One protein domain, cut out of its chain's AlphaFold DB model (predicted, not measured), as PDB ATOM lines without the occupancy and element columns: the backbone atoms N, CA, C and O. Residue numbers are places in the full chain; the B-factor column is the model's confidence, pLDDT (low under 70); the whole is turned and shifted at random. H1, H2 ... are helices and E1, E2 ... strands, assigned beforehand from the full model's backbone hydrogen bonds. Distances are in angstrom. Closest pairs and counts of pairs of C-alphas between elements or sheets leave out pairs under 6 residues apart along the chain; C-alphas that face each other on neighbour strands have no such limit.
ATOM      1  N   THR A  18      44.271 150.291 358.798       46.66
ATOM      2  CA  THR A  18      43.025 149.674 358.331       46.66
ATOM      3  C   THR A  18      43.172 148.175 358.524       46.66
ATOM      4  O   THR A  18      43.426 147.425 357.584       46.66
ATOM      5  N   ALA A  19      43.082 147.756 359.788       45.69
ATOM      6  CA  ALA A  19      42.867 146.383 360.161       45.69
ATOM      7  C   ALA A  19      41.704 145.913 359.298       45.69
ATOM      8  O   ALA A  19      40.589 146.433 359.391       45.69
ATOM      9  N   VAL A  20      41.988 144.979 358.398       43.94
ATOM     10  CA  VAL A  20      40.948 144.153 357.820       43.94
ATOM     11  C   VAL A  20      40.284 143.521 359.035       43.94
ATOM     12  O   VAL A  20      40.876 142.654 359.678       43.94
ATOM     13  N   VAL A  21      39.125 144.049 359.436       50.72
ATOM     14  CA  VAL A  21      38.291 143.423 360.456       50.72
ATOM     15  C   VAL A  21      37.868 142.114 359.818       50.72
ATOM     16  O   VAL A  21      36.956 142.068 358.993       50.72
ATOM     17  N   ASN A  22      38.644 141.068 360.084       60.91
ATOM     18  CA  ASN A  22      38.331 139.731 359.631       60.91
ATOM     19  C   ASN A  22      37.101 139.316 360.426       60.91
ATOM     20  O   ASN A  22      37.212 138.960 361.595       60.91
ATOM     21  N   ALA A  23      35.936 139.448 359.795       77.69
ATOM     22  CA  ALA A  23      34.682 138.942 360.317       77.69
ATOM     23  C   ALA A  23      34.859 137.463 360.667       77.69
ATOM     24  O   ALA A  23      35.168 136.645 359.791       77.69
ATOM     25  N   ASP A  24      34.667 137.123 361.935       90.56
ATOM     26  CA  ASP A  24      34.768 135.748 362.382       90.56
ATOM     27  C   ASP A  24      33.484 134.989 362.037       90.56
ATOM     28  O   ASP A  24      32.395 135.548 361.877       90.56
ATOM     29  N   SER A  25      33.610 133.673 361.897       93.81
ATOM     30  CA  SER A  25      32.469 132.783 361.716       93.81
ATOM     31  C   SER A  25      32.276 131.932 362.957       93.81
ATOM     32  O   SER A  25      33.214 131.328 363.476       93.81
ATOM     33  N   PHE A  26      31.038 131.853 363.422       95.25
ATOM     34  CA  PHE A  26      30.662 131.096 364.604       95.25
ATOM     35  C   PHE A  26      29.532 130.144 364.260       95.25
ATOM     36  O   PHE A  26      28.511 130.540 363.702       95.25
ATOM     37  N   THR A  27      29.687 128.881 364.638       95.69
ATOM     38  CA  THR A  27      28.638 127.876 364.500       95.69
ATOM     39  C   THR A  27      27.989 127.578 365.843       95.69
ATOM     40  O   THR A  27      28.675 127.378 366.850       95.69
ATOM     41  N   TRP A  28      26.659 127.558 365.850       95.50
ATOM     42  CA  TRP A  28      25.855 127.135 366.983       95.50
ATOM     43  C   TRP A  28      26.078 125.649 367.238       95.50
ATOM     44  O   TRP A  28      25.956 124.819 366.333       95.50
ATOM     45  N   ASN A  29      26.433 125.299 368.469       92.81
ATOM     46  CA  ASN A  29      26.807 123.930 368.802       92.81
ATOM     47  C   ASN A  29      25.685 123.137 369.488       92.81
ATOM     48  O   ASN A  29      25.812 121.912 369.582       92.81
ATOM     49  N   LYS A  30      24.591 123.795 369.893       92.06
ATOM     50  CA  LYS A  30      23.448 123.148 370.544       92.06
ATOM     51  C   LYS A  30      22.458 122.584 369.532       92.06
ATOM     52  O   LYS A  30      22.286 123.106 368.433       92.06
ATOM     53  N   GLY A  31      21.827 121.490 369.926       89.81
ATOM     54  CA  GLY A  31      20.793 120.783 369.190       89.81
ATOM     55  C   GLY A  31      19.970 119.958 370.171       89.81
ATOM     56  O   GLY A  31      20.408 119.728 371.297       89.81
ATOM     57  N   ALA A 115      15.789 126.782 376.983       87.62
ATOM     58  CA  ALA A 115      16.382 127.180 375.719       87.62
ATOM     59  C   ALA A 115      17.785 127.789 375.956       87.62
ATOM     60  O   ALA A 115      17.939 128.695 376.783       87.62
ATOM     61  N   PRO A 116      18.831 127.297 375.265       91.00
ATOM     62  CA  PRO A 116      20.185 127.814 375.425       91.00
ATOM     63  C   PRO A 116      20.265 129.301 375.058       91.00
ATOM     64  O   PRO A 116      19.746 129.740 374.029       91.00
ATOM     65  N   ALA A 117      20.936 130.086 375.902       92.81
ATOM     66  CA  ALA A 117      21.074 131.525 375.705       92.81
ATOM     67  C   ALA A 117      22.035 131.856 374.555       92.81
ATOM     68  O   ALA A 117      23.142 131.320 374.483       92.81
ATOM     69  N   PHE A 118      21.649 132.799 373.691       94.25
ATOM     70  CA  PHE A 118      22.482 133.271 372.582       94.25
ATOM     71  C   PHE A 118      23.830 133.820 373.067       94.25
ATOM     72  O   PHE A 118      24.858 133.561 372.454       94.25
ATOM     73  N   PHE A 119      23.840 134.555 374.180       93.50
ATOM     74  CA  PHE A 119      25.040 135.213 374.708       93.50
ATOM     75  C   PHE A 119      25.908 134.319 375.611       93.50
ATOM     76  O   PHE A 119      26.877 134.797 376.195       93.50
ATOM     77  N   ASP A 120      25.596 133.026 375.731       94.25
ATOM     78  CA  ASP A 120      26.488 132.075 376.394       94.25
ATOM     79  C   ASP A 120      27.533 131.567 375.392       94.25
ATOM     80  O   ASP A 120      27.228 130.838 374.446       94.25
ATOM     81  N   TYR A 121      28.793 131.934 375.623       93.44
ATOM     82  CA  TYR A 121      29.928 131.562 374.777       93.44
ATOM     83  C   TYR A 121      30.108 130.049 374.604       93.44
ATOM     84  O   TYR A 121      30.738 129.603 373.645       93.44
ATOM     85  N   ARG A 122      29.575 129.235 375.522       93.75
ATOM     86  CA  ARG A 122      29.647 127.770 375.449       93.75
ATOM     87  C   ARG A 122      28.717 127.198 374.383       93.75
ATOM     88  O   ARG A 122      28.905 126.045 374.000       93.75
ATOM     89  N   ASN A 123      27.754 127.981 373.894       95.00
ATOM     90  CA  ASN A 123      26.825 127.582 372.834       95.00
ATOM     91  C   ASN A 123      27.380 127.845 371.423       95.00
ATOM     92  O   ASN A 123      26.805 127.405 370.424       95.00
ATOM     93  N   TRP A 124      28.529 128.518 371.339       94.94
ATOM     94  CA  TRP A 124      29.189 128.873 370.092       94.94
ATOM     95  C   TRP A 124      30.529 128.173 369.935       94.94
ATOM     96  O   TRP A 124      31.265 127.909 370.889       94.94
ATOM     97  N   ARG A 125      30.874 127.904 368.681       94.81
ATOM     98  CA  ARG A 125      32.204 127.462 368.280       94.81
ATOM     99  C   ARG A 125      32.680 128.326 367.126       94.81
ATOM    100  O   ARG A 125      32.053 128.328 366.072       94.81
ATOM    101  N   GLN A 126      33.784 129.035 367.320       94.19
ATOM    102  CA  GLN A 126      34.432 129.770 366.238       94.19
ATOM    103  C   GLN A 126      35.015 128.781 365.224       94.19
ATOM    104  O   GLN A 126      35.600 127.760 365.606       94.19
ATOM    105  N   ILE A 127      34.841 129.080 363.943       93.25
ATOM    106  CA  ILE A 127      35.299 128.258 362.830       93.25
ATOM    107  C   ILE A 127      36.073 129.095 361.812       93.25
ATOM    108  O   ILE A 127      35.801 130.279 361.634       93.25
ATOM    109  N   ASP A 128      37.044 128.467 361.154       89.00
ATOM    110  CA  ASP A 128      37.761 129.057 360.028       89.00
ATOM    111  C   ASP A 128      36.946 128.963 358.722       89.00
ATOM    112  O   ASP A 128      35.837 128.424 358.687       89.00
ATOM    113  N   LEU A 129      37.518 129.463 357.623       84.00
ATOM    114  CA  LEU A 129      36.903 129.425 356.288       84.00
ATOM    115  C   LEU A 129      36.620 128.002 355.770       84.00
ATOM    116  O   LEU A 129      35.819 127.835 354.855       84.00
ATOM    117  N   LEU A 130      37.269 126.984 356.340       86.19
ATOM    118  CA  LEU A 130      37.062 125.571 356.017       86.19
ATOM    119  C   LEU A 130      36.097 124.890 357.004       86.19
ATOM    120  O   LEU A 130      35.924 123.674 356.960       86.19
ATOM    121  N   GLY A 131      35.478 125.651 357.910       86.44
ATOM    122  CA  GLY A 131      34.554 125.138 358.917       86.44
ATOM    123  C   GLY A 131      35.227 124.445 360.104       86.44
ATOM    124  O   GLY A 131      34.552 123.787 360.900       86.44
ATOM    125  N   ARG A 132      36.550 124.567 360.250       89.88
ATOM    126  CA  ARG A 132      37.317 123.884 361.298       89.88
ATOM    127  C   ARG A 132      37.366 124.731 362.568       89.88
ATOM    128  O   ARG A 132      37.483 125.948 362.467       89.88
ATOM    129  N   PRO A 133      37.321 124.122 363.768       89.88
ATOM    130  CA  PRO A 133      37.378 124.873 365.016       89.88
ATOM    131  C   PRO A 133      38.668 125.689 365.146       89.88
ATOM    132  O   PRO A 133      39.766 125.135 365.063       89.88
ATOM    133  N   VAL A 134      38.532 126.983 365.429       88.81
ATOM    134  CA  VAL A 134      39.663 127.857 365.764       88.81
ATOM    135  C   VAL A 134      40.002 127.668 367.247       88.81
ATOM    136  O   VAL A 134      39.110 127.666 368.092       88.81
ATOM    137  N   ARG A 135      41.286 127.474 367.576       77.44
ATOM    138  CA  ARG A 135      41.751 127.150 368.944       77.44
ATOM    139  C   ARG A 135      42.551 128.262 369.623       77.44
ATOM    140  O   ARG A 135      43.248 128.007 370.602       77.44
ATOM    141  N   HIS A 136      42.465 129.490 369.126       79.00
ATOM    142  CA  HIS A 136      43.139 130.606 369.775       79.00
ATOM    143  C   HIS A 136      42.393 131.010 371.054       79.00
ATOM    144  O   HIS A 136      41.161 131.076 371.046       79.00
ATOM    145  N   PRO A 137      43.112 131.246 372.164       79.38
ATOM    146  CA  PRO A 137      42.490 131.708 373.392       79.38
ATOM    147  C   PRO A 137      41.861 133.083 373.154       79.38
ATOM    148  O   PRO A 137      42.522 134.006 372.686       79.38
ATOM    149  N   LYS A 138      40.576 133.194 373.485       84.25
ATOM    150  CA  LYS A 138      39.791 134.428 373.447       84.25
ATOM    151  C   LYS A 138      39.072 134.607 374.774       84.25
ATOM    152  O   LYS A 138      38.685 133.619 375.413       84.25
ATOM    153  N   ILE A 139      38.856 135.856 375.170       88.94
ATOM    154  CA  ILE A 139      38.008 136.164 376.323       88.94
ATOM    155  C   ILE A 139      36.558 135.752 376.034       88.94
ATOM    156  O   ILE A 139      36.139 135.687 374.879       88.94
ATOM    157  N   HIS A 140      35.769 135.468 377.075       88.50
ATOM    158  CA  HIS A 140      34.398 134.957 376.911       88.50
ATOM    159  C   HIS A 140      33.514 135.853 376.026       88.50
ATOM    160  O   HIS A 140      32.724 135.330 375.245       88.50
ATOM    161  N   ALA A 141      33.688 137.176 376.096       87.44
ATOM    162  CA  ALA A 141      32.932 138.138 375.294       87.44
ATOM    163  C   ALA A 141      33.201 138.037 373.778       87.44
ATOM    164  O   ALA A 141      32.302 138.283 372.988       87.44
ATOM    165  N   GLU A 142      34.402 137.622 373.367       89.75
ATOM    166  CA  GLU A 142      34.790 137.473 371.951       89.75
ATOM    167  C   GLU A 142      34.499 136.070 371.398       89.75
ATOM    168  O   GLU A 142      34.852 135.729 370.267       89.75
ATOM    169  N   ARG A 143      33.899 135.209 372.225       91.88
ATOM    170  CA  ARG A 143      33.515 133.838 371.870       91.88
ATOM    171  C   ARG A 143      32.029 133.721 371.520       91.88
ATOM    172  O   ARG A 143      31.515 132.612 371.406       91.88
ATOM    173  N   VAL A 144      31.364 134.858 371.351       93.75
ATOM    174  CA  VAL A 144      29.978 135.010 370.905       93.75
ATOM    175  C   VAL A 144      29.997 135.915 369.664       93.75
ATOM    176  O   VAL A 144      30.792 136.853 369.642       93.75
ATOM    177  N   PRO A 145      29.151 135.674 368.646       93.62
ATOM    178  CA  PRO A 145      29.098 136.518 367.454       93.62
ATOM    179  C   PRO A 145      28.757 137.973 367.783       93.62
ATOM    180  O   PRO A 145      27.799 138.241 368.515       93.62
ATOM    181  N   SER A 146      29.500 138.900 367.185       91.19
ATOM    182  CA  SER A 146      29.272 140.344 367.261       91.19
ATOM    183  C   SER A 146      28.680 140.907 365.959       91.19
ATOM    184  O   SER A 146      28.353 140.174 365.022       91.19
ATOM    185  N   SER A 147      28.531 142.233 365.882       91.00
ATOM    186  CA  SER A 147      27.917 142.922 364.740       91.00
ATOM    187  C   SER A 147      28.631 142.727 363.412       91.00
ATOM    188  O   SER A 147      27.980 142.841 362.374       91.00
ATOM    189  N   ASP A 148      29.927 142.437 363.442       90.06
ATOM    190  CA  ASP A 148      30.735 142.261 362.237       90.06
ATOM    191  C   ASP A 148      30.849 140.786 361.833       90.06
ATOM    192  O   ASP A 148      31.282 140.476 360.724       90.06
ATOM    193  N   ASP A 149      30.370 139.876 362.682       92.31
ATOM    194  CA  ASP A 149      30.579 138.444 362.536       92.31
ATOM    195  C   ASP A 149      29.441 137.733 361.800       92.31
ATOM    196  O   ASP A 149      28.330 138.240 361.593       92.31
ATOM    197  N   THR A 150      29.741 136.497 361.412       93.00
ATOM    198  CA  THR A 150      28.793 135.557 360.827       93.00
ATOM    199  C   THR A 150      28.349 134.536 361.872       93.00
ATOM    200  O   THR A 150      29.169 133.794 362.414       93.00
ATOM    201  N   ALA A 151      27.040 134.439 362.110       94.44
ATOM    202  CA  ALA A 151      26.448 133.388 362.934       94.44
ATOM    203  C   ALA A 151      25.827 132.295 362.057       94.44
ATOM    204  O   ALA A 151      25.079 132.584 361.121       94.44
ATOM    205  N   ILE A 152      26.113 131.034 362.368       94.50
ATOM    206  CA  ILE A 152      25.662 129.874 361.597       94.50
ATOM    207  C   ILE A 152      24.914 128.915 362.511       94.50
ATOM    208  O   ILE A 152      25.514 128.289 363.382       94.50
ATOM    209  N   PHE A 153      23.623 128.742 362.258       93.00
ATOM    210  CA  PHE A 153      22.810 127.664 362.805       93.00
ATOM    211  C   PHE A 153      22.801 126.511 361.795       93.00
ATOM    212  O   PHE A 153      22.191 126.649 360.728       93.00
ATOM    213  N   PRO A 154      23.505 125.397 362.074       89.75
ATOM    214  CA  PRO A 154      23.567 124.271 361.149       89.75
ATOM    215  C   PRO A 154      22.171 123.726 360.866       89.75
ATOM    216  O   PRO A 154      21.415 123.483 361.797       89.75
ATOM    217  N   SER A 155      21.840 123.457 359.603       83.81
ATOM    218  CA  SER A 155      20.554 122.838 359.240       83.81
ATOM    219  C   SER A 155      20.406 121.402 359.749       83.81
ATOM    220  O   SER A 155      19.304 120.872 359.776       83.81
ATOM    221  N   THR A 156      21.511 120.771 360.149       84.75
ATOM    222  CA  THR A 156      21.548 119.431 360.748       84.75
ATOM    223  C   THR A 156      21.242 119.431 362.244       84.75
ATOM    224  O   THR A 156      21.218 118.372 362.857       84.75
ATOM    225  N   LYS A 157      21.046 120.605 362.856       87.94
ATOM    226  CA  LYS A 157      20.727 120.745 364.276       87.94
ATOM    227  C   LYS A 157      19.539 121.669 364.444       87.94
ATOM    228  O   LYS A 157      19.447 122.708 363.799       87.94
ATOM    229  N   ILE A 158      18.664 121.322 365.377       86.94
ATOM    230  CA  ILE A 158      17.537 122.172 365.743       86.94
ATOM    231  C   ILE A 158      17.610 122.436 367.231       86.94
ATOM    232  O   ILE A 158      17.798 121.525 368.029       86.94
ATOM    233  N   SER A 159      17.513 123.707 367.592       85.94
ATOM    234  CA  SER A 159      17.583 124.168 368.969       85.94
ATOM    235  C   SER A 159      16.710 125.407 369.091       85.94
ATOM    236  O   SER A 159      16.836 126.301 368.247       85.94
ATOM    237  N   PRO A 160      15.880 125.522 370.139       87.00
ATOM    238  CA  PRO A 160      15.394 126.828 370.543       87.00
ATOM    239  C   PRO A 160      16.584 127.668 371.022       87.00
ATOM    240  O   PRO A 160      17.635 127.130 371.394       87.00
ATOM    241  N   VAL A 161      16.436 128.989 370.976       90.12
ATOM    242  CA  VAL A 161      17.480 129.938 371.375       90.12
ATOM    243  C   VAL A 161      16.837 131.077 372.142       90.12
ATOM    244  O   VAL A 161      15.944 131.743 371.621       90.12
ATOM    245  N   THR A 162      17.322 131.338 373.352       91.31
ATOM    246  CA  THR A 162      16.882 132.494 374.137       91.31
ATOM    247  C   THR A 162      17.717 133.709 373.774       91.31
ATOM    248  O   THR A 162      18.945 133.702 373.899       91.31
ATOM    249  N   VAL A 163      17.049 134.778 373.348       90.12
ATOM    250  CA  VAL A 163      17.674 136.037 372.939       90.12
ATOM    251  C   VAL A 163      17.168 137.149 373.856       90.12
ATOM    252  O   VAL A 163      16.073 137.666 373.668       90.12
ATOM    253  N   GLY A 164      17.955 137.493 374.880       80.75
ATOM    254  CA  GLY A 164      17.542 138.471 375.899       80.75
ATOM    255  C   GLY A 164      17.584 139.935 375.444       80.75
ATOM    256  O   GLY A 164      16.900 140.767 376.019       80.75
ATOM    257  N   ASN A 165      18.366 140.245 374.407       83.00
ATOM    258  CA  ASN A 165      18.552 141.586 373.849       83.00
ATOM    259  C   ASN A 165      18.597 141.514 372.322       83.00
ATOM    260  O   ASN A 165      18.873 140.455 371.760       83.00
ATOM    261  N   GLN A 166      18.404 142.645 371.641       86.69
ATOM    262  CA  GLN A 166      18.577 142.707 370.192       86.69
ATOM    263  C   GLN A 166      19.993 142.259 369.791       86.69
ATOM    264  O   GLN A 166      20.988 142.793 370.277       86.69
ATOM    265  N   VAL A 167      20.071 141.300 368.869       87.69
ATOM    266  CA  VAL A 167      21.329 140.827 368.283       87.69
ATOM    267  C   VAL A 167      21.520 141.502 366.930       87.69
ATOM    268  O   VAL A 167      20.615 141.507 366.094       87.69
ATOM    269  N   ARG A 168      22.712 142.054 366.701       90.25
ATOM    270  CA  ARG A 168      23.152 142.539 365.391       90.25
ATOM    271  C   ARG A 168      24.278 141.642 364.901       90.25
ATOM    272  O   ARG A 168      25.178 141.344 365.673       90.25
ATOM    273  N   LEU A 169      24.204 141.234 363.639       91.00
ATOM    274  CA  LEU A 169      25.168 140.368 362.965       91.00
ATOM    275  C   LEU A 169      25.404 140.908 361.561       91.00
ATOM    276  O   LEU A 169      24.495 141.505 360.977       91.00
ATOM    277  N   SER A 170      26.573 140.629 360.995       90.38
ATOM    278  CA  SER A 170      26.842 140.906 359.586       90.38
ATOM    279  C   SER A 170      26.071 139.920 358.710       90.38
ATOM    280  O   SER A 170      25.377 140.306 357.761       90.38
ATOM    281  N   LYS A 171      26.131 138.632 359.077       91.56
ATOM    282  CA  LYS A 171      25.437 137.545 358.377       91.56
ATOM    283  C   LYS A 171      24.855 136.533 359.355       91.56
ATOM    284  O   LYS A 171      25.494 136.162 360.338       91.56
ATOM    285  N   LEU A 172      23.666 136.036 359.039       92.06
ATOM    286  CA  LEU A 172      23.015 134.943 359.752       92.06
ATOM    287  C   LEU A 172      22.663 133.830 358.767       92.06
ATOM    288  O   LEU A 172      21.867 134.047 357.855       92.06
ATOM    289  N   PHE A 173      23.219 132.642 358.978       91.31
ATOM    290  CA  PHE A 173      22.796 131.421 358.303       91.31
ATOM    291  C   PHE A 173      21.844 130.650 359.214       91.31
ATOM    292  O   PHE A 173      22.222 130.262 360.319       91.31
ATOM    293  N   TYR A 174      20.614 130.431 358.757       86.44
ATOM    294  CA  TYR A 174      19.587 129.698 359.495       86.44
ATOM    295  C   TYR A 174      18.673 128.953 358.521       86.44
ATOM    296  O   TYR A 174      18.256 129.519 357.511       86.44
ATOM    297  N   ALA A 175      18.370 127.684 358.811       78.12
ATOM    298  CA  ALA A 175      17.511 126.832 357.977       78.12
ATOM    299  C   ALA A 175      17.912 126.818 356.481       78.12
ATOM    300  O   ALA A 175      17.067 126.894 355.591       78.12
ATOM    301  N   GLY A 176      19.221 126.790 356.198       77.06
ATOM    302  CA  GLY A 176      19.757 126.812 354.829       77.06
ATOM    303  C   GLY A 176      19.597 128.148 354.092       77.06
ATOM    304  O   GLY A 176      19.886 128.228 352.901       77.06
ATOM    305  N   ARG A 177      19.144 129.204 354.775       81.00
ATOM    306  CA  ARG A 177      18.982 130.555 354.227       81.00
ATOM    307  C   ARG A 177      20.004 131.505 354.834       81.00
ATOM    308  O   ARG A 177      20.443 131.307 355.965       81.00
ATOM    309  N   VAL A 178      20.347 132.552 354.087       84.94
ATOM    310  CA  VAL A 178      21.230 133.629 354.543       84.94
ATOM    311  C   VAL A 178      20.445 134.929 354.691       84.94
ATOM    312  O   VAL A 178      19.732 135.343 353.780       84.94
ATOM    313  N   SER A 179      20.586 135.575 355.843       82.00
ATOM    314  CA  SER A 179      20.171 136.957 356.071       82.00
ATOM    315  C   SER A 179      21.421 137.829 356.143       82.00
ATOM    316  O   SER A 179      22.352 137.517 356.889       82.00
ATOM    317  N   LEU A 180      21.462 138.890 355.336       72.69
ATOM    318  CA  LEU A 180      22.589 139.816 355.236       72.69
ATOM    319  C   LEU A 180      22.187 141.174 355.809       72.69
ATOM    320  O   LEU A 180      21.139 141.712 355.448       72.69
ATOM    321  N   TYR A 181      23.041 141.756 356.649       60.25
ATOM    322  CA  TYR A 181      22.899 143.144 357.074       60.25
ATOM    323  C   TYR A 181      23.776 144.048 356.195       60.25
ATOM    324  O   TYR A 181      25.000 144.029 356.301       60.25
ATOM    325  N   PHE A 182      23.165 144.865 355.327       42.81
ATOM    326  CA  PHE A 182      23.877 145.880 354.537       42.81
ATOM    327  C   PHE A 182      23.681 147.280 355.149       42.81
ATOM    328  O   PHE A 182      22.559 147.786 355.133       42.81
ATOM    329  N   PRO A 183      24.736 147.957 355.643       37.94
ATOM    330  CA  PRO A 183      24.606 149.284 356.254       37.94
ATOM    331  C   PRO A 183      24.377 150.451 355.267       37.94
ATOM    332  O   PRO A 183      24.197 151.575 355.724       37.94
ATOM    333  N   ILE A 184      24.366 150.234 353.943       31.81
ATOM    334  CA  ILE A 184      24.379 151.336 352.945       31.81
ATOM    335  C   ILE A 184      23.015 151.606 352.283       31.81
ATOM    336  O   ILE A 184      22.827 152.633 351.643       31.81
ATOM    337  N   PHE A 185      21.994 150.791 352.538       27.11
ATOM    338  CA  PHE A 185      20.621 151.164 352.204       27.11
ATOM    339  C   PHE A 185      19.750 150.979 353.438       27.11
ATOM    340  O   PHE A 185      19.544 149.860 353.903       27.11
ATOM    341  N   ARG A 186      19.184 152.083 353.947       28.28
ATOM    342  CA  ARG A 186      17.927 152.035 354.703       28.28
ATOM    343  C   ARG A 186      16.863 151.482 353.752       28.28
ATOM    344  O   ARG A 186      16.051 152.223 353.208       28.28
ATOM    345  N   PHE A 187      16.844 150.170 353.559       27.70
ATOM    346  CA  PHE A 187      15.612 149.517 353.183       27.70
ATOM    347  C   PHE A 187      14.725 149.615 354.413       27.70
ATOM    348  O   PHE A 187      14.911 148.938 355.423       27.70
ATOM    349  N   HIS A 188      13.772 150.534 354.327       29.08
ATOM    350  CA  HIS A 188      12.477 150.353 354.944       29.08
ATOM    351  C   HIS A 188      11.970 148.964 354.531       29.08
ATOM    352  O   HIS A 188      11.276 148.805 353.532       29.08
ATOM    353  N   CYS A 189      12.334 147.935 355.296       30.00
ATOM    354  CA  CYS A 189      11.558 146.715 355.327       30.00
ATOM    355  C   CYS A 189      10.276 147.075 356.080       30.00
ATOM    356  O   CYS A 189      10.144 146.868 357.286       30.00
ATOM    357  N   VAL A 190       9.344 147.722 355.374       35.47
ATOM    358  CA  VAL A 190       7.962 147.849 355.825       35.47
ATOM    359  C   VAL A 190       7.359 146.462 355.700       35.47
ATOM    360  O   VAL A 190       6.720 146.121 354.715       35.47
ATOM    361  N   ARG A 191       7.604 145.649 356.717       29.89
ATOM    362  CA  ARG A 191       6.631 144.724 357.279       29.89
ATOM    363  C   ARG A 191       7.080 144.473 358.703       29.89
ATOM    364  O   ARG A 191       8.038 143.752 358.956       29.89
ATOM    365  N   LYS A 192       6.380 145.140 359.625       26.05
ATOM    366  CA  LYS A 192       6.326 144.779 361.040       26.05
ATOM    367  C   LYS A 192       6.244 143.254 361.131       26.05
ATOM    368  O   LYS A 192       5.189 142.693 360.846       26.05
ATOM    369  N   PHE A 193       7.320 142.594 361.542       29.38
ATOM    370  CA  PHE A 193       7.190 141.288 362.172       29.38
ATOM    371  C   PHE A 193       6.647 141.556 363.574       29.38
ATOM    372  O   PHE A 193       7.387 141.693 364.542       29.38
ATOM    373  N   ASN A 194       5.326 141.726 363.652       24.53
ATOM    374  CA  ASN A 194       4.616 141.446 364.884       24.53
ATOM    375  C   ASN A 194       4.762 139.942 365.107       24.53
ATOM    376  O   ASN A 194       4.331 139.156 364.263       24.53
ATOM    377  N   PHE A 195       5.350 139.548 366.232       31.17
ATOM    378  CA  PHE A 195       5.099 138.233 366.804       31.17
ATOM    379  C   PHE A 195       3.592 138.154 367.093       31.17
ATOM    380  O   PHE A 195       3.120 138.603 368.135       31.17
ATOM    381  N   GLN A 196       2.805 137.676 366.128       25.52
ATOM    382  CA  GLN A 196       1.426 137.295 366.384       25.52
ATOM    383  C   GLN A 196       1.444 135.918 367.039       25.52
ATOM    384  O   GLN A 196       1.929 134.945 366.466       25.52
ATOM    385  N   LYS A 197       0.915 135.878 368.268       28.03
ATOM    386  CA  LYS A 197       0.348 134.694 368.918       28.03
ATOM    387  C   LYS A 197      -0.355 133.832 367.864       28.03
ATOM    388  O   LYS A 197      -1.354 134.271 367.299       28.03
ATOM    389  N   PHE A 198       0.135 132.620 367.636       28.12
ATOM    390  CA  PHE A 198      -0.670 131.587 366.998       28.12
ATOM    391  C   PHE A 198      -1.577 130.993 368.075       28.12
ATOM    392  O   PHE A 198      -1.152 130.197 368.905       28.12
ATOM    393  N   THR A 199      -2.820 131.463 368.110       29.16
ATOM    394  CA  THR A 199      -3.929 130.735 368.725       29.16
ATOM    395  C   THR A 199      -4.291 129.545 367.844       29.16
ATOM    396  O   THR A 199      -4.419 129.691 366.629       29.16
ATOM    397  N   SER A 200      -4.440 128.395 368.499       26.52
ATOM    398  CA  SER A 200      -4.956 127.129 367.980       26.52
ATOM    399  C   SER A 200      -6.212 127.291 367.117       26.52
ATOM    400  O   SER A 200      -7.126 128.029 367.488       26.52
ATOM    401  N   ILE A 201      -6.250 126.542 366.011       29.45
ATOM    402  CA  ILE A 201      -7.463 125.950 365.437       29.45
ATOM    403  C   ILE A 201      -7.047 124.557 364.944       29.45
ATOM    404  O   ILE A 201      -6.364 124.461 363.927       29.45
ATOM    405  N   TYR A 202      -7.309 123.520 365.738       32.88
ATOM    406  CA  TYR A 202      -8.320 122.474 365.511       32.88
ATOM    407  C   TYR A 202      -8.471 121.652 366.793       32.88
ATOM    408  O   TYR A 202      -7.435 121.378 367.439       32.88
TER     409      TYR A 202
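What this domain is: This is residues 18 to 31 and 115 to 202 of the 202 residues of the protein "Protein amnionless" of Bursaphelenchus xylophilus (UniProt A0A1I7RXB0). With little regular structure, this is a small twisted sheet of five short strands amid long loops, a short helix H1 near its E2 edge, and a tail, residues 184 to 202, sticking out. The 102 printed residues run E1, E2, H1, E3, E4, E5, mostly strand, with 23 in named elements. The mixed sheet's order is E2, E1, E3, E4, E5. The whole is only just loose, close to compact: radius of gyration of the C-alphas 15.7 A, spans 51 by 35 by 24 A.

How they stand to each other: E1, residues 25 to 28, is antiparallel to E2, residues 124 to 127, with N 27 and O 125 at 2.8 A, and parallel to E3, residues 150 to 152, with N 26 and O 150 at 2.9 A. E4, residues 171 to 174, is parallel to E3, with N 173 and O 151 at 2.8 A, and forms a hairpin with E5, residues 177 to 180, with N 179 and O 172 at 2.8 A. H1, residues 140 to 143, only grazes the sheet.

Where its parts are: E1, 10.2 A long, begins at C-alpha 25 (32.469, 132.783, 361.716); E5, 10.0 A, ends at C-alpha 180 (22.589, 139.816, 355.236).

The domain as a whole: Across the cut, C-alphas 31 and 115 are 10.1 A apart. Residues 18 to 22 and 181 to 202 have pLDDT under 70.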